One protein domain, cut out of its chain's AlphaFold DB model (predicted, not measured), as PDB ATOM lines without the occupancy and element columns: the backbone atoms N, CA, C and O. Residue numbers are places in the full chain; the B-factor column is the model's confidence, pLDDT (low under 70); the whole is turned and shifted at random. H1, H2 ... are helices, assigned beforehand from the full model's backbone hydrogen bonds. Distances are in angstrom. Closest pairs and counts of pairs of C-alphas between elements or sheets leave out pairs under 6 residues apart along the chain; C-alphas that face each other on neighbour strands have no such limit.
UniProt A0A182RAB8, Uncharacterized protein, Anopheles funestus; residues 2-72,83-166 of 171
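What this domain is: This is residues 2 to 72 and 83 to 166 of the 171 residues of an uncharacterized protein of Anopheles funestus (UniProt A0A182RAB8). Eleven short helices make an open cage round a middle that holds no helix. H6 and H7 follow each other along one long side and H3 and H9 run along the opposite one, while H5 and H11 run lengthwise on two other sides; H2 and H10 cross one end, with H1 beside H6 there, and H4 and H8 lie at the other end. Residues 67 to 72 stick out as a free tail before the cut. The printed part has 155 residues with eleven named helices, H1 to H11 in order along the chain, and no named strand: the class is all helix, and the helices that touch are mostly crossed. The whole is compact, with a radius of gyration of the C-alphas of 17.4 A, and the C-alphas span 51 by 36 by 29 A.

Where its parts are: The printed part begins with H1, residues 2 to 10, whose C-alpha 2 is at (-59.896, -45.089, -30.442). H2 is residues 12 to 21, and H3, residues 24 to 34, is 15.6 A long from first to last C-alpha. H4, residues 37 to 48, measures 16.4 A, and H5, residues 53 to 63, measures 15.6 A. After the cut come H6, residues 84 to 94, with C-alpha 84 at (-47.501, -41.873, -20.254), and H7, residues 98 to 111, the longest helix at 19.8 A. H8 is residues 113 to 123 and H9 is residues 127 to 136. H10, residues 138 to 149, measures 16.5 A. H11, residues 154 to 164, ends with C-alpha 164 at (-35.135, -40.522, -44.563).

How they stand to each other: H10 is the hub, touching three other helices. It touches H3 with residues 139 to 143 alone, the closest C-alphas being those of Val 29 and Leu 140, 5.5 A apart; at 70.4 degrees the two are only just about perpendicular. H10 touches H9 and H11 only at the corner, and only just, with 3 pairs of C-alphas within 8 A in each case; the closest are Tyr 134 and Leu 140, 6.1 A, and Arg 148 and Val 154, 6.8 A. H10 is near H2 and H6. H2 touches H6 about perpendicular at 89 degrees, with the C-alphas of Asp 13 and Gly 84 closest at 5.2 A. H1 touches H6 at a shallow tilt of 5 degrees, opposite ways, closest at the C-alphas of Tyr 7 and Tyr 88, 7.2 A. H1 and H2 touch only at the corner, at the C-alphas of Tyr 8 and Gln 15, 6.0 A. H7 and H8 also touch only at the corner, at the C-alphas of Gln 109 and Lys 116, 5.4 A. H4 and H8 are close but not clearly touching, with the C-alphas of Leu 42 and Lys 121 closest at 7.6 A. H4 touches H5 with residues 43 to 47 alone; the C-alphas of Thr 47 and Phe 53 are closest, 5.8 A, and the tilt of 69.6 degrees is only just steep. Among the pairs that are apart are H5 and H11, H3 and H7, and H6 and H7. Every O i to N i+4 pair is within hydrogen-bond range in H1, H2 and H4 to H11; in H3 it is 5 of 7.

The domain as a whole: The two C-alphas farthest apart are those of Arg 72 and Ala 110, 52.2 A. Residues 73 to 82 are not printed, and C-alphas 72 and 83 are 21.2 A apart across the cut. The links that are printed whole are tight. Residues 67 to 72, 96 to 104 and 156 to 161 stand free; of these, 98 to 104 belong to H7 and 156 to 161 to H11. The mean pLDDT of the printed part is 87.3, and it is under 70 at residues 65 to 72 and at residue 166.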
ATOM      1  N   HIS A   2     -59.679 -44.587 -31.812       80.62
ATOM      2  CA  HIS A   2     -59.896 -45.089 -30.442       80.62
ATOM      3  C   HIS A   2     -58.698 -44.905 -29.490       80.62
ATOM      4  O   HIS A   2     -58.919 -44.611 -28.320       80.62
ATOM      5  N   LEU A   3     -57.455 -45.011 -29.983       86.88
ATOM      6  CA  LEU A   3     -56.244 -44.865 -29.161       86.88
ATOM      7  C   LEU A   3     -56.103 -43.448 -28.582       86.88
ATOM      8  O   LEU A   3     -56.073 -43.273 -27.368       86.88
ATOM      9  N   THR A   4     -56.078 -42.429 -29.445       87.12
ATOM     10  CA  THR A   4     -55.928 -41.022 -29.039       87.12
ATOM     11  C   THR A   4     -57.035 -40.582 -28.084       87.12
ATOM     12  O   THR A   4     -56.745 -39.933 -27.086       87.12
ATOM     13  N   ASN A   5     -58.285 -41.000 -28.318       85.56
ATOM     14  CA  ASN A   5     -59.389 -40.706 -27.402       85.56
ATOM     15  C   ASN A   5     -59.206 -41.386 -26.035       85.56
ATOM     16  O   ASN A   5     -59.517 -40.785 -25.011       85.56
ATOM     17  N   ALA A   6     -58.692 -42.620 -25.995       85.94
ATOM     18  CA  ALA A   6     -58.435 -43.313 -24.735       85.94
ATOM     19  C   ALA A   6     -57.366 -42.593 -23.897       85.94
ATOM     20  O   ALA A   6     -57.582 -42.390 -22.704       85.94
ATOM     21  N   TYR A   7     -56.267 -42.154 -24.519       88.69
ATOM     22  CA  TYR A   7     -55.220 -41.376 -23.847       88.69
ATOM     23  C   TYR A   7     -55.708 -39.986 -23.434       88.69
ATOM     24  O   TYR A   7     -55.511 -39.589 -22.290       88.69
ATOM     25  N   TYR A   8     -56.441 -39.291 -24.309       86.12
ATOM     26  CA  TYR A   8     -57.059 -38.003 -23.995       86.12
ATOM     27  C   TYR A   8     -57.936 -38.061 -22.740       86.12
ATOM     28  O   TYR A   8     -57.865 -37.176 -21.890       86.12
ATOM     29  N   LEU A   9     -58.745 -39.113 -22.598       84.75
ATOM     30  CA  LEU A   9     -59.682 -39.242 -21.484       84.75
ATOM     31  C   LEU A   9     -59.036 -39.762 -20.192       84.75
ATOM     32  O   LEU A   9     -59.534 -39.444 -19.114       84.75
ATOM     33  N   ASN A  10     -57.968 -40.564 -20.277       84.12
ATOM     34  CA  ASN A  10     -57.507 -41.369 -19.137       84.12
ATOM     35  C   ASN A  10     -56.032 -41.179 -18.742       84.12
ATOM     36  O   ASN A  10     -55.661 -41.655 -17.668       84.12
ATOM     37  N   ASP A  11     -55.196 -40.529 -19.558       87.62
ATOM     38  CA  ASP A  11     -53.754 -40.413 -19.306       87.62
ATOM     39  C   ASP A  11     -53.342 -38.964 -18.995       87.62
ATOM     40  O   ASP A  11     -53.533 -38.046 -19.794       87.62
ATOM     41  N   ARG A  12     -52.785 -38.751 -17.795       86.62
ATOM     42  CA  ARG A  12     -52.424 -37.415 -17.299       86.62
ATOM     43  C   ARG A  12     -51.237 -36.804 -18.037       86.62
ATOM     44  O   ARG A  12     -51.264 -35.602 -18.270       86.62
ATOM     45  N   ASP A  13     -50.249 -37.598 -18.442       87.56
ATOM     46  CA  ASP A  13     -49.089 -37.077 -19.173       87.56
ATOM     47  C   ASP A  13     -49.509 -36.617 -20.568       87.56
ATOM     48  O   ASP A  13     -49.078 -35.565 -21.038       87.56
ATOM     49  N   PHE A  14     -50.403 -37.372 -21.213       89.12
ATOM     50  CA  PHE A  14     -50.990 -36.970 -22.488       89.12
ATOM     51  C   PHE A  14     -51.784 -35.661 -22.360       89.12
ATOM     52  O   PHE A  14     -51.625 -34.758 -23.180       89.12
ATOM     53  N   GLN A  15     -52.606 -35.527 -21.314       87.62
ATOM     54  CA  GLN A  15     -53.353 -34.294 -21.038       87.62
ATOM     55  C   GLN A  15     -52.425 -33.102 -20.768       87.62
ATOM     56  O   GLN A  15     -52.617 -32.045 -21.360       87.62
ATOM     57  N   SER A  16     -51.393 -33.268 -19.937       87.75
ATOM     58  CA  SER A  16     -50.426 -32.201 -19.646       87.75
ATOM     59  C   SER A  16     -49.626 -31.778 -20.878       87.75
ATOM     60  O   SER A  16     -49.339 -30.596 -21.051       87.75
ATOM     61  N   MET A  17     -49.325 -32.710 -21.784       89.44
ATOM     62  CA  MET A  17     -48.711 -32.379 -23.066       89.44
ATOM     63  C   MET A  17     -49.653 -31.541 -23.951       89.44
ATOM     64  O   MET A  17     -49.213 -30.578 -24.575       89.44
ATOM     65  N   LEU A  18     -50.956 -31.845 -23.975       88.12
ATOM     66  CA  LEU A  18     -51.940 -31.011 -24.681       88.12
ATOM     67  C   LEU A  18     -52.070 -29.611 -24.069       88.12
ATOM     68  O   LEU A  18     -52.129 -28.633 -24.810       88.12
ATOM     69  N   GLU A  19     -52.070 -29.505 -22.738       87.62
ATOM     70  CA  GLU A  19     -52.054 -28.217 -22.031       87.62
ATOM     71  C   GLU A  19     -50.796 -27.404 -22.386       87.62
ATOM     72  O   GLU A  19     -50.875 -26.195 -22.601       87.62
ATOM     73  N   TYR A  20     -49.636 -28.059 -22.522       90.06
ATOM     74  CA  TYR A  20     -48.407 -27.403 -22.971       90.06
ATOM     75  C   TYR A  20     -48.519 -26.882 -24.410       90.06
ATOM     76  O   TYR A  20     -48.133 -25.743 -24.675       90.06
ATOM     77  N   LEU A  21     -49.088 -27.666 -25.334       90.12
ATOM     78  CA  LEU A  21     -49.320 -27.235 -26.724       90.12
ATOM     79  C   LEU A  21     -50.290 -26.046 -26.829       90.12
ATOM     80  O   LEU A  21     -50.224 -25.293 -27.795       90.12
ATOM     81  N   GLN A  22     -51.157 -25.857 -25.833       88.62
ATOM     82  CA  GLN A  22     -52.073 -24.714 -25.715       88.62
ATOM     83  C   GLN A  22     -51.425 -23.470 -25.081       88.62
ATOM     84  O   GLN A  22     -52.062 -22.421 -24.975       88.62
ATOM     85  N   SER A  23     -50.184 -23.573 -24.606       89.62
ATOM     86  CA  SER A  23     -49.531 -22.499 -23.863       89.62
ATOM     87  C   SER A  23     -48.996 -21.382 -24.767       89.62
ATOM     88  O   SER A  23     -48.627 -21.592 -25.923       89.62
ATOM     89  N   ILE A  24     -48.854 -20.188 -24.182       88.62
ATOM     90  CA  ILE A  24     -48.164 -19.047 -24.812       88.62
ATOM     91  C   ILE A  24     -46.698 -19.396 -25.125       88.62
ATOM     92  O   ILE A  24     -46.126 -18.888 -26.083       88.62
ATOM     93  N   GLU A  25     -46.071 -20.276 -24.339       90.06
ATOM     94  CA  GLU A  25     -44.702 -20.720 -24.617       90.06
ATOM     95  C   GLU A  25     -44.635 -21.488 -25.944       90.06
ATOM     96  O   GLU A  25     -43.771 -21.215 -26.779       90.06
ATOM     97  N   PHE A  26     -45.580 -22.402 -26.183       91.31
ATOM     98  CA  PHE A  26     -45.622 -23.156 -27.431       91.31
ATOM     99  C   PHE A  26     -46.044 -22.300 -28.632       91.31
ATOM    100  O   PHE A  26     -45.562 -22.545 -29.740       91.31
ATOM    101  N   SER A  27     -46.862 -21.257 -28.444       89.88
ATOM    102  CA  SER A  27     -47.241 -20.370 -29.553       89.88
ATOM    103  C   SER A  27     -46.027 -19.674 -30.182       89.88
ATOM    104  O   SER A  27     -45.968 -19.535 -31.398       89.88
ATOM    105  N   VAL A  28     -44.997 -19.334 -29.392       92.25
ATOM    106  CA  VAL A  28     -43.723 -18.797 -29.915       92.25
ATOM    107  C   VAL A  28     -43.025 -19.805 -30.834       92.25
ATOM    108  O   VAL A  28     -42.473 -19.431 -31.871       92.25
ATOM    109  N   VAL A  29     -43.057 -21.092 -30.477       93.81
ATOM    110  CA  VAL A  29     -42.491 -22.169 -31.301       93.81
ATOM    111  C   VAL A  29     -43.283 -22.329 -32.594       93.81
ATOM    112  O   VAL A  29     -42.686 -22.408 -33.667       93.81
ATOM    113  N   TRP A  30     -44.612 -22.347 -32.490       91.44
ATOM    114  CA  TRP A  30     -45.532 -22.457 -33.618       91.44
ATOM    115  C   TRP A  30     -45.337 -21.313 -34.621       91.44
ATOM    116  O   TRP A  30     -44.988 -21.552 -35.780       91.44
ATOM    117  N   ASP A  31     -45.464 -20.069 -34.160       91.31
ATOM    118  CA  ASP A  31     -45.345 -18.875 -34.999       91.31
ATOM    119  C   ASP A  31     -43.945 -18.755 -35.605       91.31
ATOM    120  O   ASP A  31     -43.787 -18.438 -36.788       91.31
ATOM    121  N   GLY A  32     -42.913 -19.054 -34.809       91.75
ATOM    122  CA  GLY A  32     -41.528 -19.047 -35.258       91.75
ATOM    123  C   GLY A  32     -41.267 -20.067 -36.366       91.75
ATOM    124  O   GLY A  32     -40.644 -19.721 -37.369       91.75
ATOM    125  N   PHE A  33     -41.794 -21.289 -36.236       91.94
ATOM    126  CA  PHE A  33     -41.644 -22.345 -37.240       91.94
ATOM    127  C   PHE A  33     -42.314 -21.971 -38.568       91.94
ATOM    128  O   PHE A  33     -41.683 -22.054 -39.622       91.94
ATOM    129  N   PHE A  34     -43.561 -21.488 -38.536       90.94
ATOM    130  CA  PHE A  34     -44.284 -21.076 -39.749       90.94
ATOM    131  C   PHE A  34     -43.797 -19.744 -40.344       90.94
ATOM    132  O   PHE A  34     -44.143 -19.403 -41.479       90.94
ATOM    133  N   SER A  35     -42.962 -19.001 -39.615       92.44
ATOM    134  CA  SER A  35     -42.281 -17.806 -40.124       92.44
ATOM    135  C   SER A  35     -40.992 -18.121 -40.888       92.44
ATOM    136  O   SER A  35     -40.483 -17.240 -41.585       92.44
ATOM    137  N   LEU A  36     -40.472 -19.352 -40.803       91.94
ATOM    138  CA  LEU A  36     -39.265 -19.747 -41.529       91.94
ATOM    139  C   LEU A  36     -39.496 -19.672 -43.051       91.94
ATOM    140  O   LEU A  36     -40.477 -20.244 -43.544       91.94
ATOM    141  N   PRO A  37     -38.605 -19.007 -43.818       91.88
ATOM    142  CA  PRO A  37     -38.710 -18.915 -45.274       91.88
ATOM    143  C   PRO A  37     -38.910 -20.269 -45.958       91.88
ATOM    144  O   PRO A  37     -39.798 -20.397 -46.801       91.88
ATOM    145  N   MET A  38     -38.157 -21.292 -45.550       90.31
ATOM    146  CA  MET A  38     -38.303 -22.651 -46.073       90.31
ATOM    147  C   MET A  38     -39.708 -23.231 -45.847       90.31
ATOM    148  O   MET A  38     -40.272 -23.846 -46.753       90.31
ATOM    149  N   VAL A  39     -40.290 -23.049 -44.658       91.19
ATOM    150  CA  VAL A  39     -41.620 -23.593 -44.327       91.19
ATOM    151  C   VAL A  39     -42.699 -22.886 -45.144       91.19
ATOM    152  O   VAL A  39     -43.593 -23.536 -45.686       91.19
ATOM    153  N   ARG A  40     -42.578 -21.565 -45.308       91.81
ATOM    154  CA  ARG A  40     -43.472 -20.774 -46.163       91.81
ATOM    155  C   ARG A  40     -43.389 -21.195 -47.627       91.81
ATOM    156  O   ARG A  40     -44.422 -21.407 -48.252       91.81
ATOM    157  N   ASP A  41     -42.179 -21.356 -48.158       93.12
ATOM    158  CA  ASP A  41     -41.953 -21.816 -49.533       93.12
ATOM    159  C   ASP A  41     -42.531 -23.224 -49.771       93.12
ATOM    160  O   ASP A  41     -43.132 -23.495 -50.815       93.12
ATOM    161  N   LEU A  42     -42.413 -24.124 -48.790       91.62
ATOM    162  CA  LEU A  42     -43.039 -25.444 -48.854       91.62
ATOM    163  C   LEU A  42     -44.572 -25.364 -48.836       91.62
ATOM    164  O   LEU A  42     -45.218 -26.023 -49.651       91.62
ATOM    165  N   GLY A  43     -45.152 -24.553 -47.948       92.12
ATOM    166  CA  GLY A  43     -46.604 -24.377 -47.852       92.12
ATOM    167  C   GLY A  43     -47.220 -23.785 -49.121       92.12
ATOM    168  O   GLY A  43     -48.240 -24.280 -49.608       92.12
ATOM    169  N   LEU A  44     -46.562 -22.784 -49.714       93.06
ATOM    170  CA  LEU A  44     -46.971 -22.193 -50.992       93.06
ATOM    171  C   LEU A  44     -46.898 -23.203 -52.137       93.06
ATOM    172  O   LEU A  44     -47.835 -23.292 -52.926       93.06
ATOM    173  N   TYR A  45     -45.825 -23.993 -52.208       94.88
ATOM    174  CA  TYR A  45     -45.703 -25.064 -53.196       94.88
ATOM    175  C   TYR A  45     -46.825 -26.094 -53.067       94.88
ATOM    176  O   TYR A  45     -47.477 -26.406 -54.054       94.88
ATOM    177  N   LEU A  46     -47.086 -26.591 -51.856       93.88
ATOM    178  CA  LEU A  46     -48.151 -27.567 -51.622       93.88
ATOM    179  C   LEU A  46     -49.517 -27.012 -52.038       93.88
ATOM    180  O   LEU A  46     -50.264 -27.691 -52.737       93.88
ATOM    181  N   THR A  47     -49.797 -25.757 -51.686       92.62
ATOM    182  CA  THR A  47     -51.028 -25.062 -52.087       92.62
ATOM    183  C   THR A  47     -51.143 -24.941 -53.605       92.62
ATOM    184  O   THR A  47     -52.201 -25.218 -54.166       92.62
ATOM    185  N   TYR A  48     -50.051 -24.582 -54.284       94.81
ATOM    186  CA  TYR A  48     -49.999 -24.501 -55.744       94.81
ATOM    187  C   TYR A  48     -50.245 -25.861 -56.419       94.81
ATOM    188  O   TYR A  48     -50.960 -25.931 -57.414       94.81
ATOM    189  N   GLU A  49     -49.726 -26.948 -55.843       94.50
ATOM    190  CA  GLU A  49     -49.952 -28.329 -56.299       94.50
ATOM    191  C   GLU A  49     -51.335 -28.890 -55.892       94.50
ATOM    192  O   GLU A  49     -51.612 -30.077 -56.072       94.50
ATOM    193  N   GLY A  50     -52.222 -28.053 -55.339       93.88
ATOM    194  CA  GLY A  50     -53.600 -28.414 -54.995       93.88
ATOM    195  C   GLY A  50     -53.771 -29.100 -53.637       93.88
ATOM    196  O   GLY A  50     -54.850 -29.619 -53.349       93.88
ATOM    197  N   VAL A  51     -52.741 -29.112 -52.789       93.81
ATOM    198  CA  VAL A  51     -52.839 -29.579 -51.401       93.81
ATOM    199  C   VAL A  51     -53.275 -28.403 -50.524       93.81
ATOM    200  O   VAL A  51     -52.542 -27.418 -50.458       93.81
ATOM    201  N   PRO A  52     -54.408 -28.481 -49.802       90.88
ATOM    202  CA  PRO A  52     -54.901 -27.389 -48.959       90.88
ATOM    203  C   PRO A  52     -54.088 -27.282 -47.657       90.88
ATOM    204  O   PRO A  52     -54.570 -27.543 -46.559       90.88
ATOM    205  N   PHE A  53     -52.799 -26.958 -47.783       88.94
ATOM    206  CA  PHE A  53     -51.832 -26.970 -46.688       88.94
ATOM    207  C   PHE A  53     -52.269 -26.068 -45.533       88.94
ATOM    208  O   PHE A  53     -52.260 -26.505 -44.385       88.94
ATOM    209  N   TYR A  54     -52.686 -24.838 -45.840       86.31
ATOM    210  CA  TYR A  54     -53.104 -23.878 -44.821       86.31
ATOM    211  C   TYR A  54     -54.400 -24.296 -44.117       86.31
ATOM    212  O   TYR A  54     -54.466 -24.160 -42.902       86.31
ATOM    213  N   ASP A  55     -55.349 -24.937 -44.809       88.44
ATOM    214  CA  ASP A  55     -56.560 -25.475 -44.169       88.44
ATOM    215  C   ASP A  55     -56.212 -26.559 -43.131       88.44
ATOM    216  O   ASP A  55     -56.819 -26.630 -42.060       88.44
ATOM    217  N   TYR A  56     -55.211 -27.404 -43.413       86.75
ATOM    218  CA  TYR A  56     -54.732 -28.398 -42.447       86.75
ATOM    219  C   TYR A  56     -53.983 -27.763 -41.273       86.75
ATOM    220  O   TYR A  56     -54.143 -28.216 -40.138       86.75
ATOM    221  N   VAL A  57     -53.174 -26.729 -41.526       86.62
ATOM    222  CA  VAL A  57     -52.493 -25.971 -40.465       86.62
ATOM    223  C   VAL A  57     -53.521 -25.308 -39.550       86.62
ATOM    224  O   VAL A  57     -53.412 -25.445 -38.332       86.62
ATOM    225  N   ASP A  58     -54.552 -24.684 -40.118       85.00
ATOM    226  CA  ASP A  58     -55.637 -24.045 -39.375       85.00
ATOM    227  C   ASP A  58     -56.435 -25.067 -38.564       85.00
ATOM    228  O   ASP A  58     -56.712 -24.840 -37.389       85.00
ATOM    229  N   LEU A  59     -56.745 -26.239 -39.131       86.06
ATOM    230  CA  LEU A  59     -57.415 -27.316 -38.397       86.06
ATOM    231  C   LEU A  59     -56.632 -27.727 -37.142       86.06
ATOM    232  O   LEU A  59     -57.218 -27.911 -36.072       86.06
ATOM    233  N   VAL A  60     -55.310 -27.868 -37.266       83.94
ATOM    234  CA  VAL A  60     -54.443 -28.190 -36.126       83.94
ATOM    235  C   VAL A  60     -54.381 -27.017 -35.153       83.94
ATOM    236  O   VAL A  60     -54.520 -27.256 -33.957       83.94
ATOM    237  N   ALA A  61     -54.251 -25.778 -35.636       82.12
ATOM    238  CA  ALA A  61     -54.261 -24.569 -34.812       82.12
ATOM    239  C   ALA A  61     -55.552 -24.444 -33.986       82.12
ATOM    240  O   ALA A  61     -55.494 -24.167 -32.792       82.12
ATOM    241  N   TYR A  62     -56.716 -24.728 -34.580       81.62
ATOM    242  CA  TYR A  62     -57.993 -24.770 -33.864       81.62
ATOM    243  C   TYR A  62     -58.017 -25.876 -32.807       81.62
ATOM    244  O   TYR A  62     -58.457 -25.646 -31.680       81.62
ATOM    245  N   PHE A  63     -57.516 -27.068 -33.140       75.56
ATOM    246  CA  PHE A  63     -57.473 -28.194 -32.209       75.56
ATOM    247  C   PHE A  63     -56.572 -27.921 -30.994       75.56
ATOM    248  O   PHE A  63     -56.979 -28.160 -29.856       75.56
ATOM    249  N   ILE A  64     -55.375 -27.373 -31.218       76.50
ATOM    250  CA  ILE A  64     -54.447 -26.973 -30.146       76.50
ATOM    251  C   ILE A  64     -54.832 -25.629 -29.513       76.50
ATOM    252  O   ILE A  64     -54.124 -25.161 -28.631       76.50
ATOM    253  N   GLY A  65     -55.936 -25.009 -29.946       65.81
ATOM    254  CA  GLY A  65     -56.225 -23.605 -29.691       65.81
ATOM    255  C   GLY A  65     -57.652 -23.238 -29.293       65.81
ATOM    256  O   GLY A  65     -57.868 -22.040 -29.232       65.81
ATOM    257  N   GLN A  66     -58.590 -24.166 -29.012       51.78
ATOM    258  CA  GLN A  66     -59.652 -24.062 -27.973       51.78
ATOM    259  C   GLN A  66     -60.526 -25.336 -27.878       51.78
ATOM    260  O   GLN A  66     -61.208 -25.727 -28.823       51.78
ATOM    261  N   SER A  67     -60.654 -25.884 -26.666       38.62
ATOM    262  CA  SER A  67     -61.907 -26.494 -26.197       38.62
ATOM    263  C   SER A  67     -62.166 -26.028 -24.755       38.62
ATOM    264  O   SER A  67     -61.204 -25.923 -23.990       38.62
ATOM    265  N   PRO A  68     -63.413 -25.702 -24.352       37.12
ATOM    266  CA  PRO A  68     -63.690 -25.185 -23.016       37.12
ATOM    267  C   PRO A  68     -63.313 -26.197 -21.933       37.12
ATOM    268  O   PRO A  68     -63.680 -27.370 -22.012       37.12
ATOM    269  N   VAL A  69     -62.678 -25.715 -20.862       37.94
ATOM    270  CA  VAL A  69     -62.464 -26.452 -19.605       37.94
ATOM    271  C   VAL A  69     -63.802 -26.592 -18.868       37.94
ATOM    272  O   VAL A  69     -63.998 -26.036 -17.798       37.94
ATOM    273  N   ASN A  70     -64.758 -27.312 -19.451       38.00
ATOM    274  CA  ASN A  70     -66.010 -27.691 -18.805       38.00
ATOM    275  C   ASN A  70     -66.281 -29.170 -19.054       38.00
ATOM    276  O   ASN A  70     -67.256 -29.565 -19.680       38.00
ATOM    277  N   ASN A  71     -65.391 -29.994 -18.512       34.41
ATOM    278  CA  ASN A  71     -65.813 -31.219 -17.861       34.41
ATOM    279  C   ASN A  71     -64.737 -31.625 -16.856       34.41
ATOM    280  O   ASN A  71     -63.878 -32.464 -17.112       34.41
ATOM    281  N   ARG A  72     -64.799 -31.019 -15.664       45.34
ATOM    282  CA  ARG A  72     -64.297 -31.680 -14.457       45.34
ATOM    283  C   ARG A  72     -65.167 -32.920 -14.246       45.34
ATOM    284  O   ARG A  72     -66.133 -32.879 -13.491       45.34
ATOM    285  N   ARG A  83     -49.821 -44.774 -18.557       79.81
ATOM    286  CA  ARG A  83     -48.848 -45.365 -19.482       79.81
ATOM    287  C   ARG A  83     -47.880 -44.292 -19.972       79.81
ATOM    288  O   ARG A  83     -46.748 -44.614 -20.320       79.81
ATOM    289  N   GLY A  84     -48.309 -43.032 -19.931       87.50
ATOM    290  CA  GLY A  84     -47.501 -41.873 -20.254       87.50
ATOM    291  C   GLY A  84     -47.423 -41.603 -21.755       87.50
ATOM    292  O   GLY A  84     -47.801 -42.427 -22.596       87.50
ATOM    293  N   LEU A  85     -46.879 -40.436 -22.103       89.38
ATOM    294  CA  LEU A  85     -46.753 -39.981 -23.491       89.38
ATOM    295  C   LEU A  85     -45.855 -40.903 -24.337       89.38
ATOM    296  O   LEU A  85     -46.153 -41.136 -25.506       89.38
ATOM    297  N   LYS A  86     -44.793 -41.477 -23.756       91.56
ATOM    298  CA  LYS A  86     -43.937 -42.454 -24.447       91.56
ATOM    299  C   LYS A  86     -44.729 -43.667 -24.935       91.56
ATOM    300  O   LYS A  86     -44.636 -44.015 -26.109       91.56
ATOM    301  N   ALA A  87     -45.536 -44.273 -24.066       91.50
ATOM    302  CA  ALA A  87     -46.339 -45.434 -24.435       91.50
ATOM    303  C   ALA A  87     -47.385 -45.088 -25.500       91.50
ATOM    304  O   ALA A  87     -47.596 -45.876 -26.413       91.50
ATOM    305  N   TYR A  88     -47.993 -43.895 -25.432       92.19
ATOM    306  CA  TYR A  88     -48.882 -43.425 -26.500       92.19
ATOM    307  C   TYR A  88     -48.174 -43.412 -27.856       92.19
ATOM    308  O   TYR A  88     -48.713 -43.916 -28.839       92.19
ATOM    309  N   VAL A  89     -46.967 -42.840 -27.906       91.12
ATOM    310  CA  VAL A  89     -46.169 -42.768 -29.131       91.12
ATOM    311  C   VAL A  89     -45.804 -44.173 -29.610       91.12
ATOM    312  O   VAL A  89     -46.056 -44.496 -30.764       91.12
ATOM    313  N   GLU A  90     -45.293 -45.047 -28.747       91.38
ATOM    314  CA  GLU A  90     -44.939 -46.423 -29.123       91.38
ATOM    315  C   GLU A  90     -46.147 -47.225 -29.638       91.38
ATOM    316  O   GLU A  90     -46.049 -47.882 -30.676       91.38
ATOM    317  N   GLU A  91     -47.304 -47.131 -28.974       93.31
ATOM    318  CA  GLU A  91     -48.544 -47.779 -29.415       93.31
ATOM    319  C   GLU A  91     -49.035 -47.209 -30.751       93.31
ATOM    320  O   GLU A  91     -49.416 -47.970 -31.640       93.31
ATOM    321  N   LEU A  92     -48.983 -45.884 -30.930       91.44
ATOM    322  CA  LEU A  92     -49.368 -45.234 -32.180       91.44
ATOM    323  C   LEU A  92     -48.469 -45.685 -33.335       91.44
ATOM    324  O   LEU A  92     -48.984 -46.094 -34.373       91.44
ATOM    325  N   PHE A  93     -47.147 -45.654 -33.151       88.62
ATOM    326  CA  PHE A  93     -46.178 -46.108 -34.152       88.62
ATOM    327  C   PHE A  93     -46.336 -47.607 -34.446       88.62
ATOM    328  O   PHE A  93     -46.223 -48.011 -35.601       88.62
ATOM    329  N   GLY A  94     -46.653 -48.430 -33.444       91.06
ATOM    330  CA  GLY A  94     -46.912 -49.863 -33.620       91.06
ATOM    331  C   GLY A  94     -48.177 -50.185 -34.427       91.06
ATOM    332  O   GLY A  94     -48.276 -51.273 -34.989       91.06
ATOM    333  N   MET A  95     -49.130 -49.251 -34.521       92.31
ATOM    334  CA  MET A  95     -50.350 -49.406 -35.328       92.31
ATOM    335  C   MET A  95     -50.175 -48.993 -36.793       92.31
ATOM    336  O   MET A  95     -51.074 -49.233 -37.601       92.31
ATOM    337  N   LEU A  96     -49.064 -48.340 -37.146       89.69
ATOM    338  CA  LEU A  96     -48.858 -47.848 -38.504       89.69
ATOM    339  C   LEU A  96     -48.455 -48.992 -39.453       89.69
ATOM    340  O   LEU A  96     -47.579 -49.792 -39.118       89.69
ATOM    341  N   PRO A  97     -49.055 -49.070 -40.658       94.19
ATOM    342  CA  PRO A  97     -48.731 -50.091 -41.649       94.19
ATOM    343  C   PRO A  97     -47.440 -49.707 -42.395       94.19
ATOM    344  O   PRO A  97     -47.454 -49.266 -43.546       94.19
ATOM    345  N   TRP A  98     -46.302 -49.803 -41.696       88.81
ATOM    346  CA  TRP A  98     -44.996 -49.329 -42.176       88.81
ATOM    347  C   TRP A  98     -44.582 -49.941 -43.511       88.81
ATOM    348  O   TRP A  98     -44.036 -49.245 -44.365       88.81
ATOM    349  N   ASN A  99     -44.856 -51.231 -43.712       92.19
ATOM    350  CA  ASN A  99     -44.494 -51.929 -44.942       92.19
ATOM    351  C   ASN A  99     -45.277 -51.382 -46.139       92.19
ATOM    352  O   ASN A  99     -44.707 -51.116 -47.196       92.19
ATOM    353  N   GLU A 100     -46.577 -51.170 -45.963       94.12
ATOM    354  CA  GLU A 100     -47.473 -50.622 -46.970       94.12
ATOM    355  C   GLU A 100     -47.117 -49.169 -47.288       94.12
ATOM    356  O   GLU A 100     -47.110 -48.782 -48.457       94.12
ATOM    357  N   TRP A 101     -46.779 -48.371 -46.273       92.25
ATOM    358  CA  TRP A 101     -46.348 -46.984 -46.455       92.25
ATOM    359  C   TRP A 101     -45.014 -46.885 -47.194       92.25
ATOM    360  O   TRP A 101     -44.910 -46.098 -48.133       92.25
ATOM    361  N   ASN A 102     -44.031 -47.716 -46.836       89.00
ATOM    362  CA  ASN A 102     -42.745 -47.774 -47.534       89.00
ATOM    363  C   ASN A 102     -42.927 -48.224 -48.990       89.00
ATOM    364  O   ASN A 102     -42.383 -47.605 -49.899       89.00
ATOM    365  N   ASN A 103     -43.756 -49.241 -49.240       94.44
ATOM    366  CA  ASN A 103     -44.068 -49.671 -50.603       94.44
ATOM    367  C   ASN A 103     -44.763 -48.555 -51.403       94.44
ATOM    368  O   ASN A 103     -44.381 -48.257 -52.533       94.44
ATOM    369  N   LEU A 104     -45.754 -47.881 -50.810       95.12
ATOM    370  CA  LEU A 104     -46.447 -46.771 -51.462       95.12
ATOM    371  C   LEU A 104     -45.496 -45.608 -51.773       95.12
ATOM    372  O   LEU A 104     -45.628 -44.984 -52.829       95.12
ATOM    373  N   TYR A 105     -44.547 -45.329 -50.880       92.06
ATOM    374  CA  TYR A 105     -43.503 -44.337 -51.103       92.06
ATOM    375  C   TYR A 105     -42.655 -44.694 -52.327       92.06
ATOM    376  O   TYR A 105     -42.568 -43.874 -53.240       92.06
ATOM    377  N   GLU A 106     -42.112 -45.911 -52.405       92.94
ATOM    378  CA  GLU A 106     -41.300 -46.364 -53.545       92.94
ATOM    379  C   GLU A 106     -42.090 -46.345 -54.863       92.94
ATOM    380  O   GLU A 106     -41.628 -45.818 -55.878       92.94
ATOM    381  N   VAL A 107     -43.338 -46.826 -54.846       96.50
ATOM    382  CA  VAL A 107     -44.222 -46.794 -56.021       96.50
ATOM    383  C   VAL A 107     -44.464 -45.359 -56.492       96.50
ATOM    384  O   VAL A 107     -44.411 -45.094 -57.696       96.50
ATOM    385  N   LYS A 108     -44.711 -44.411 -55.579       95.62
ATOM    386  CA  LYS A 108     -44.898 -42.997 -55.939       95.62
ATOM    387  C   LYS A 108     -43.592 -42.346 -56.391       95.62
ATOM    388  O   LYS A 108     -43.617 -41.575 -57.347       95.62
ATOM    389  N   GLN A 109     -42.465 -42.692 -55.778       92.69
ATOM    390  CA  GLN A 109     -41.147 -42.226 -56.205       92.69
ATOM    391  C   GLN A 109     -40.761 -42.730 -57.587       92.69
ATOM    392  O   GLN A 109     -40.048 -42.024 -58.284       92.69
ATOM    393  N   ALA A 110     -41.230 -43.899 -58.019       94.69
ATOM    394  CA  ALA A 110     -40.993 -44.383 -59.376       94.69
ATOM    395  C   ALA A 110     -41.955 -43.745 -60.394       94.69
ATOM    396  O   ALA A 110     -41.530 -43.342 -61.481       94.69
ATOM    397  N   ASN A 111     -43.235 -43.604 -60.032       97.00
ATOM    398  CA  ASN A 111     -44.311 -43.422 -61.012       97.00
ATOM    399  C   ASN A 111     -45.045 -42.072 -60.955       97.00
ATOM    400  O   ASN A 111     -45.850 -41.792 -61.837       97.00
ATOM    401  N   SER A 112     -44.819 -41.236 -59.938       97.25
ATOM    402  CA  SER A 112     -45.578 -39.995 -59.732       97.25
ATOM    403  C   SER A 112     -44.671 -38.770 -59.785       97.25
ATOM    404  O   SER A 112     -44.065 -38.402 -58.780       97.25
ATOM    405  N   GLU A 113     -44.631 -38.087 -60.930       95.69
ATOM    406  CA  GLU A 113     -43.835 -36.860 -61.106       95.69
ATOM    407  C   GLU A 113     -44.119 -35.773 -60.051       95.69
ATOM    408  O   GLU A 113     -43.156 -35.284 -59.454       95.69
ATOM    409  N   PRO A 114     -45.382 -35.456 -59.688       94.06
ATOM    410  CA  PRO A 114     -45.649 -34.493 -58.613       94.06
ATOM    411  C   PRO A 114     -45.071 -34.927 -57.257       94.06
ATOM    412  O   PRO A 114     -44.602 -34.108 -56.472       94.06
ATOM    413  N   PHE A 115     -45.036 -36.236 -56.987       94.00
ATOM    414  CA  PHE A 115     -44.497 -36.763 -55.733       94.00
ATOM    415  C   PHE A 115     -42.968 -36.708 -55.713       94.00
ATOM    416  O   PHE A 115     -42.384 -36.282 -54.718       94.00
ATOM    417  N   LYS A 116     -42.317 -37.050 -56.835       93.94
ATOM    418  CA  LYS A 116     -40.870 -36.865 -57.014       93.94
ATOM    419  C   LYS A 116     -40.477 -35.401 -56.814       93.94
ATOM    420  O   LYS A 116     -39.502 -35.118 -56.120       93.94
ATOM    421  N   ALA A 117     -41.233 -34.471 -57.403       94.12
ATOM    422  CA  ALA A 117     -41.006 -33.036 -57.264       94.12
ATOM    423  C   ALA A 117     -41.131 -32.580 -55.802       94.12
ATOM    424  O   ALA A 117     -40.228 -31.910 -55.296       94.12
ATOM    425  N   PHE A 118     -42.175 -33.030 -55.101       93.12
ATOM    426  CA  PHE A 118     -42.361 -32.770 -53.675       93.12
ATOM    427  C   PHE A 118     -41.187 -33.284 -52.830       93.12
ATOM    428  O   PHE A 118     -40.599 -32.520 -52.064       93.12
ATOM    429  N   VAL A 119     -40.777 -34.546 -53.010       90.81
ATOM    430  CA  VAL A 119     -39.635 -35.113 -52.273       90.81
ATOM    431  C   VAL A 119     -38.340 -34.361 -52.592       90.81
ATOM    432  O   VAL A 119     -37.546 -34.088 -51.692       90.81
ATOM    433  N   ASN A 120     -38.120 -33.974 -53.850       89.94
ATOM    434  CA  ASN A 120     -36.954 -33.177 -54.232       89.94
ATOM    435  C   ASN A 120     -36.968 -31.781 -53.595       89.94
ATOM    436  O   ASN A 120     -35.906 -31.297 -53.199       89.94
ATOM    437  N   LYS A 121     -38.137 -31.146 -53.449       90.25
ATOM    438  CA  LYS A 121     -38.264 -29.874 -52.727       90.25
ATOM    439  C   LYS A 121     -37.923 -30.046 -51.245       90.25
ATOM    440  O   LYS A 121     -37.130 -29.266 -50.727       90.25
ATOM    441  N   LEU A 122     -38.413 -31.107 -50.596       88.25
ATOM    442  CA  LEU A 122     -38.065 -31.432 -49.203       88.25
ATOM    443  C   LEU A 122     -36.569 -31.707 -49.003       88.25
ATOM    444  O   LEU A 122     -35.996 -31.294 -47.999       88.25
ATOM    445  N   ARG A 123     -35.918 -32.385 -49.953       86.19
ATOM    446  CA  ARG A 123     -34.468 -32.654 -49.921       86.19
ATOM    447  C   ARG A 123     -33.623 -31.388 -50.033       86.19
ATOM    448  O   ARG A 123     -32.541 -31.319 -49.465       86.19
ATOM    449  N   ARG A 124     -34.107 -30.406 -50.795       85.31
ATOM    450  CA  ARG A 124     -33.442 -29.111 -51.020       85.31
ATOM    451  C   ARG A 124     -33.796 -28.065 -49.970       85.31
ATOM    452  O   ARG A 124     -33.263 -26.960 -50.013       85.31
ATOM    453  N   ALA A 125     -34.705 -28.397 -49.062       83.06
ATOM    454  CA  ALA A 125     -35.107 -27.528 -47.981       83.06
ATOM    455  C   ALA A 125     -33.877 -27.165 -47.124       83.06
ATOM    456  O   ALA A 125     -33.082 -28.025 -46.746       83.06
ATOM    457  N   ASN A 126     -33.704 -25.875 -46.835       79.12
ATOM    458  CA  ASN A 126     -32.537 -25.331 -46.141       79.12
ATOM    459  C   ASN A 126     -32.457 -25.720 -44.648       79.12
ATOM    460  O   ASN A 126     -32.819 -24.934 -43.771       79.12
ATOM    461  N   TYR A 127     -31.980 -26.924 -44.329       80.38
ATOM    462  CA  TYR A 127     -31.907 -27.431 -42.948       80.38
ATOM    463  C   TYR A 127     -31.175 -26.491 -41.962       80.38
ATOM    464  O   TYR A 127     -31.422 -26.535 -40.755       80.38
ATOM    465  N   ILE A 128     -30.321 -25.587 -42.458       85.69
ATOM    466  CA  ILE A 128     -29.651 -24.569 -41.642       85.69
ATOM    467  C   ILE A 128     -30.669 -23.648 -40.954       85.69
ATOM    468  O   ILE A 128     -30.464 -23.318 -39.788       85.69
ATOM    469  N   GLU A 129     -31.784 -23.294 -41.603       89.25
ATOM    470  CA  GLU A 129     -32.850 -22.480 -40.992       89.25
ATOM    471  C   GLU A 129     -33.459 -23.174 -39.769       89.25
ATOM    472  O   GLU A 129     -33.627 -22.547 -38.725       89.25
ATOM    473  N   LEU A 130     -33.713 -24.485 -39.850       88.25
ATOM    474  CA  LEU A 130     -34.231 -25.271 -38.724       88.25
ATOM    475  C   LEU A 130     -33.210 -25.357 -37.583       88.25
ATOM    476  O   LEU A 130     -33.561 -25.201 -36.412       88.25
ATOM    477  N   LYS A 131     -31.930 -25.558 -37.918       89.56
ATOM    478  CA  LYS A 131     -30.842 -25.578 -36.932       89.56
ATOM    479  C   LYS A 131     -30.709 -24.230 -36.222       89.56
ATOM    480  O   LYS A 131     -30.606 -24.198 -34.998       89.56
ATOM    481  N   GLN A 132     -30.735 -23.130 -36.971       93.44
ATOM    482  CA  GLN A 132     -30.684 -21.776 -36.422       93.44
ATOM    483  C   GLN A 132     -31.909 -21.485 -35.557       93.44
ATOM    484  O   GLN A 132     -31.762 -20.941 -34.467       93.44
ATOM    485  N   PHE A 133     -33.100 -21.904 -35.985       94.75
ATOM    486  CA  PHE A 133     -34.318 -21.766 -35.194       94.75
ATOM    487  C   PHE A 133     -34.206 -22.499 -33.851       94.75
ATOM    488  O   PHE A 133     -34.445 -21.907 -32.803       94.75
ATOM    489  N   TYR A 134     -33.723 -23.744 -33.844       93.19
ATOM    490  CA  TYR A 134     -33.454 -24.480 -32.603       93.19
ATOM    491  C   TYR A 134     -32.415 -23.786 -31.702       93.19
ATOM    492  O   TYR A 134     -32.584 -23.696 -30.482       93.19
ATOM    493  N   GLN A 135     -31.338 -23.262 -32.289       94.56
ATOM    494  CA  GLN A 135     -30.274 -22.574 -31.549       94.56
ATOM    495  C   GLN A 135     -30.716 -21.222 -30.978       94.56
ATOM    496  O   GLN A 135     -30.280 -20.851 -29.887       94.56
ATOM    497  N   ASN A 136     -31.616 -20.511 -31.653       96.19
ATOM    498  CA  ASN A 136     -31.984 -19.141 -31.296       96.19
ATOM    499  C   ASN A 136     -33.297 -19.044 -30.507       96.19
ATOM    500  O   ASN A 136     -33.479 -18.078 -29.772       96.19
ATOM    501  N   THR A 137     -34.162 -20.058 -30.563       96.94
ATOM    502  CA  THR A 137     -35.457 -20.049 -29.868       96.94
ATOM    503  C   THR A 137     -35.380 -20.835 -28.564       96.94
ATOM    504  O   THR A 137     -35.235 -22.061 -28.555       96.94
ATOM    505  N   LYS A 138     -35.475 -20.130 -27.431       97.19
ATOM    506  CA  LYS A 138     -35.422 -20.749 -26.099       97.19
ATOM    507  C   LYS A 138     -36.615 -21.677 -25.879       97.19
ATOM    508  O   LYS A 138     -36.424 -22.779 -25.385       97.19
ATOM    509  N   GLU A 139     -37.798 -21.248 -26.290       96.12
ATOM    510  CA  GLU A 139     -39.079 -21.937 -26.143       96.12
ATOM    511  C   GLU A 139     -39.071 -23.271 -26.900       96.12
ATOM    512  O   GLU A 139     -39.525 -24.284 -26.382       96.12
ATOM    513  N   LEU A 140     -38.438 -23.325 -28.079       95.38
ATOM    514  CA  LEU A 140     -38.264 -24.577 -28.817       95.38
ATOM    515  C   LEU A 140     -37.340 -25.538 -28.059       95.38
ATOM    516  O   LEU A 140     -37.612 -26.735 -27.981       95.38
ATOM    517  N   ARG A 141     -36.258 -25.037 -27.455       95.75
ATOM    518  CA  ARG A 141     -35.403 -25.887 -26.615       95.75
ATOM    519  C   ARG A 141     -36.130 -26.357 -25.360       95.75
ATOM    520  O   ARG A 141     -35.980 -27.525 -25.015       95.75
ATOM    521  N   SER A 142     -36.913 -25.495 -24.709       95.31
ATOM    522  CA  SER A 142     -37.779 -25.883 -23.588       95.31
ATOM    523  C   SER A 142     -38.746 -26.984 -24.005       95.31
ATOM    524  O   SER A 142     -38.817 -28.012 -23.338       95.31
ATOM    525  N   PHE A 143     -39.415 -26.824 -25.147       94.44
ATOM    526  CA  PHE A 143     -40.339 -27.816 -25.678       94.44
ATOM    527  C   PHE A 143     -39.656 -29.172 -25.897       94.44
ATOM    528  O   PHE A 143     -40.153 -30.207 -25.455       94.44
ATOM    529  N   VAL A 144     -38.460 -29.178 -26.489       94.38
ATOM    530  CA  VAL A 144     -37.676 -30.409 -26.640       94.38
ATOM    531  C   VAL A 144     -37.332 -31.031 -25.278       94.38
ATOM    532  O   VAL A 144     -37.381 -32.252 -25.143       94.38
ATOM    533  N   GLN A 145     -37.035 -30.233 -24.245       94.50
ATOM    534  CA  GLN A 145     -36.832 -30.771 -22.892       94.50
ATOM    535  C   GLN A 145     -38.109 -31.366 -22.290       94.50
ATOM    536  O   GLN A 145     -38.027 -32.402 -21.635       94.50
ATOM    537  N   VAL A 146     -39.281 -30.770 -22.538       91.81
ATOM    538  CA  VAL A 146     -40.574 -31.335 -22.119       91.81
ATOM    539  C   VAL A 146     -40.764 -32.719 -22.742       91.81
ATOM    540  O   VAL A 146     -41.003 -33.683 -22.015       91.81
ATOM    541  N   LEU A 147     -40.536 -32.865 -24.051       92.94
ATOM    542  CA  LEU A 147     -40.612 -34.168 -24.729       92.94
ATOM    543  C   LEU A 147     -39.655 -35.199 -24.108       92.94
ATOM    544  O   LEU A 147     -40.065 -36.325 -23.815       92.94
ATOM    545  N   ARG A 148     -38.401 -34.807 -23.839       93.69
ATOM    546  CA  ARG A 148     -37.414 -35.680 -23.180       93.69
ATOM    547  C   ARG A 148     -37.837 -36.077 -21.765       93.69
ATOM    548  O   ARG A 148     -37.667 -37.234 -21.390       93.69
ATOM    549  N   SER A 149     -38.418 -35.162 -20.985       91.38
ATOM    550  CA  SER A 149     -38.906 -35.467 -19.630       91.38
ATOM    551  C   SER A 149     -40.049 -36.484 -19.620       91.38
ATOM    552  O   SER A 149     -40.200 -37.224 -18.653       91.38
ATOM    553  N   HIS A 150     -40.785 -36.589 -20.728       90.00
ATOM    554  CA  HIS A 150     -41.801 -37.614 -20.950       90.00
ATOM    555  C   HIS A 150     -41.239 -38.929 -21.526       90.00
ATOM    556  O   HIS A 150     -42.001 -39.828 -21.884       90.00
ATOM    557  N   GLY A 151     -39.913 -39.065 -21.614       90.50
ATOM    558  CA  GLY A 151     -39.238 -40.285 -22.054       90.50
ATOM    559  C   GLY A 151     -39.176 -40.470 -23.571       90.50
ATOM    560  O   GLY A 151     -38.872 -41.576 -24.021       90.50
ATOM    561  N   LEU A 152     -39.464 -39.428 -24.355       92.00
ATOM    562  CA  LEU A 152     -39.332 -39.472 -25.810       92.00
ATOM    563  C   LEU A 152     -37.872 -39.274 -26.231       92.00
ATOM    564  O   LEU A 152     -37.208 -38.335 -25.793       92.00
ATOM    565  N   ASP A 153     -37.404 -40.141 -27.127       91.31
ATOM    566  CA  ASP A 153     -36.074 -40.066 -27.735       91.31
ATOM    567  C   ASP A 153     -36.110 -39.149 -28.968       91.31
ATOM    568  O   ASP A 153     -36.216 -39.582 -30.120       91.31
ATOM    569  N   VAL A 154     -36.103 -37.840 -28.698       91.06
ATOM    570  CA  VAL A 154     -36.207 -36.796 -29.728       91.06
ATOM    571  C   VAL A 154     -35.026 -36.863 -30.700       91.06
ATOM    572  O   VAL A 154     -35.193 -36.609 -31.895       91.06
ATOM    573  N   GLU A 155     -33.844 -37.232 -30.210       89.81
ATOM    574  CA  GLU A 155     -32.628 -37.400 -30.998       89.81
ATOM    575  C   GLU A 155     -32.787 -38.503 -32.042       89.81
ATOM    576  O   GLU A 155     -32.539 -38.261 -33.228       89.81
ATOM    577  N   SER A 156     -33.248 -39.689 -31.634       87.44
ATOM    578  CA  SER A 156     -33.467 -40.805 -32.556       87.44
ATOM    579  C   SER A 156     -34.526 -40.478 -33.609       87.44
ATOM    580  O   SER A 156     -34.331 -40.784 -34.788       87.44
ATOM    581  N   TYR A 157     -35.615 -39.795 -33.233       85.69
ATOM    582  CA  TYR A 157     -36.623 -39.346 -34.201       85.69
ATOM    583  C   TYR A 157     -36.064 -38.315 -35.188       85.69
ATOM    584  O   TYR A 157     -36.296 -38.424 -36.394       85.69
ATOM    585  N   GLY A 158     -35.279 -37.350 -34.707       84.94
ATOM    586  CA  GLY A 158     -34.607 -36.373 -35.563       84.94
ATOM    587  C   GLY A 158     -33.633 -37.032 -36.543       84.94
ATOM    588  O   GLY A 158     -33.630 -36.703 -37.732       84.94
ATOM    589  N   GLN A 159     -32.857 -38.013 -36.077       85.12
ATOM    590  CA  GLN A 159     -31.925 -38.760 -36.920       85.12
ATOM    591  C   GLN A 159     -32.652 -39.593 -37.981       85.12
ATOM    592  O   GLN A 159     -32.210 -39.638 -39.130       85.12
ATOM    593  N   TYR A 160     -33.781 -40.215 -37.627       83.50
ATOM    594  CA  TYR A 160     -34.616 -40.940 -38.582       83.50
ATOM    595  C   TYR A 160     -35.100 -40.023 -39.711       83.50
ATOM    596  O   TYR A 160     -34.919 -40.349 -40.883       83.50
ATOM    597  N   ILE A 161     -35.635 -38.843 -39.375       80.88
ATOM    598  CA  ILE A 161     -36.113 -37.857 -40.358       80.88
ATOM    599  C   ILE A 161     -34.965 -37.385 -41.261       80.88
ATOM    600  O   ILE A 161     -35.109 -37.378 -42.486       80.88
ATOM    601  N   LYS A 162     -33.808 -37.048 -40.675       79.88
ATOM    602  CA  LYS A 162     -32.609 -36.630 -41.420       79.88
ATOM    603  C   LYS A 162     -32.173 -37.699 -42.425       79.88
ATOM    604  O   LYS A 162     -31.923 -37.379 -43.586       79.88
ATOM    605  N   ASN A 163     -32.114 -38.959 -41.991       82.00
ATOM    606  CA  ASN A 163     -31.732 -40.086 -42.841       82.00
ATOM    607  C   ASN A 163     -32.760 -40.332 -43.948       82.00
ATOM    608  O   ASN A 163     -32.382 -40.541 -45.097       82.00
ATOM    609  N   TYR A 164     -34.051 -40.265 -43.619       77.00
ATOM    610  CA  TYR A 164     -35.135 -40.522 -44.563       77.00
ATOM    611  C   TYR A 164     -35.159 -39.503 -45.707       77.00
ATOM    612  O   TYR A 164     -35.257 -39.861 -46.882       77.00
ATOM    613  N   PHE A 165     -35.015 -38.215 -45.383       73.44
ATOM    614  CA  PHE A 165     -34.982 -37.154 -46.389       73.44
ATOM    615  C   PHE A 165     -33.590 -36.875 -46.941       73.44
ATOM    616  O   PHE A 165     -33.453 -35.959 -47.744       73.44
ATOM    617  N   LEU A 166     -32.574 -37.663 -46.572       66.81
ATOM    618  CA  LEU A 166     -31.192 -37.482 -47.023       66.81
ATOM    619  C   LEU A 166     -30.736 -36.020 -46.894       66.81
ATOM    620  O   LEU A 166     -30.074 -35.494 -47.791       66.81
TER     621      LEU A 166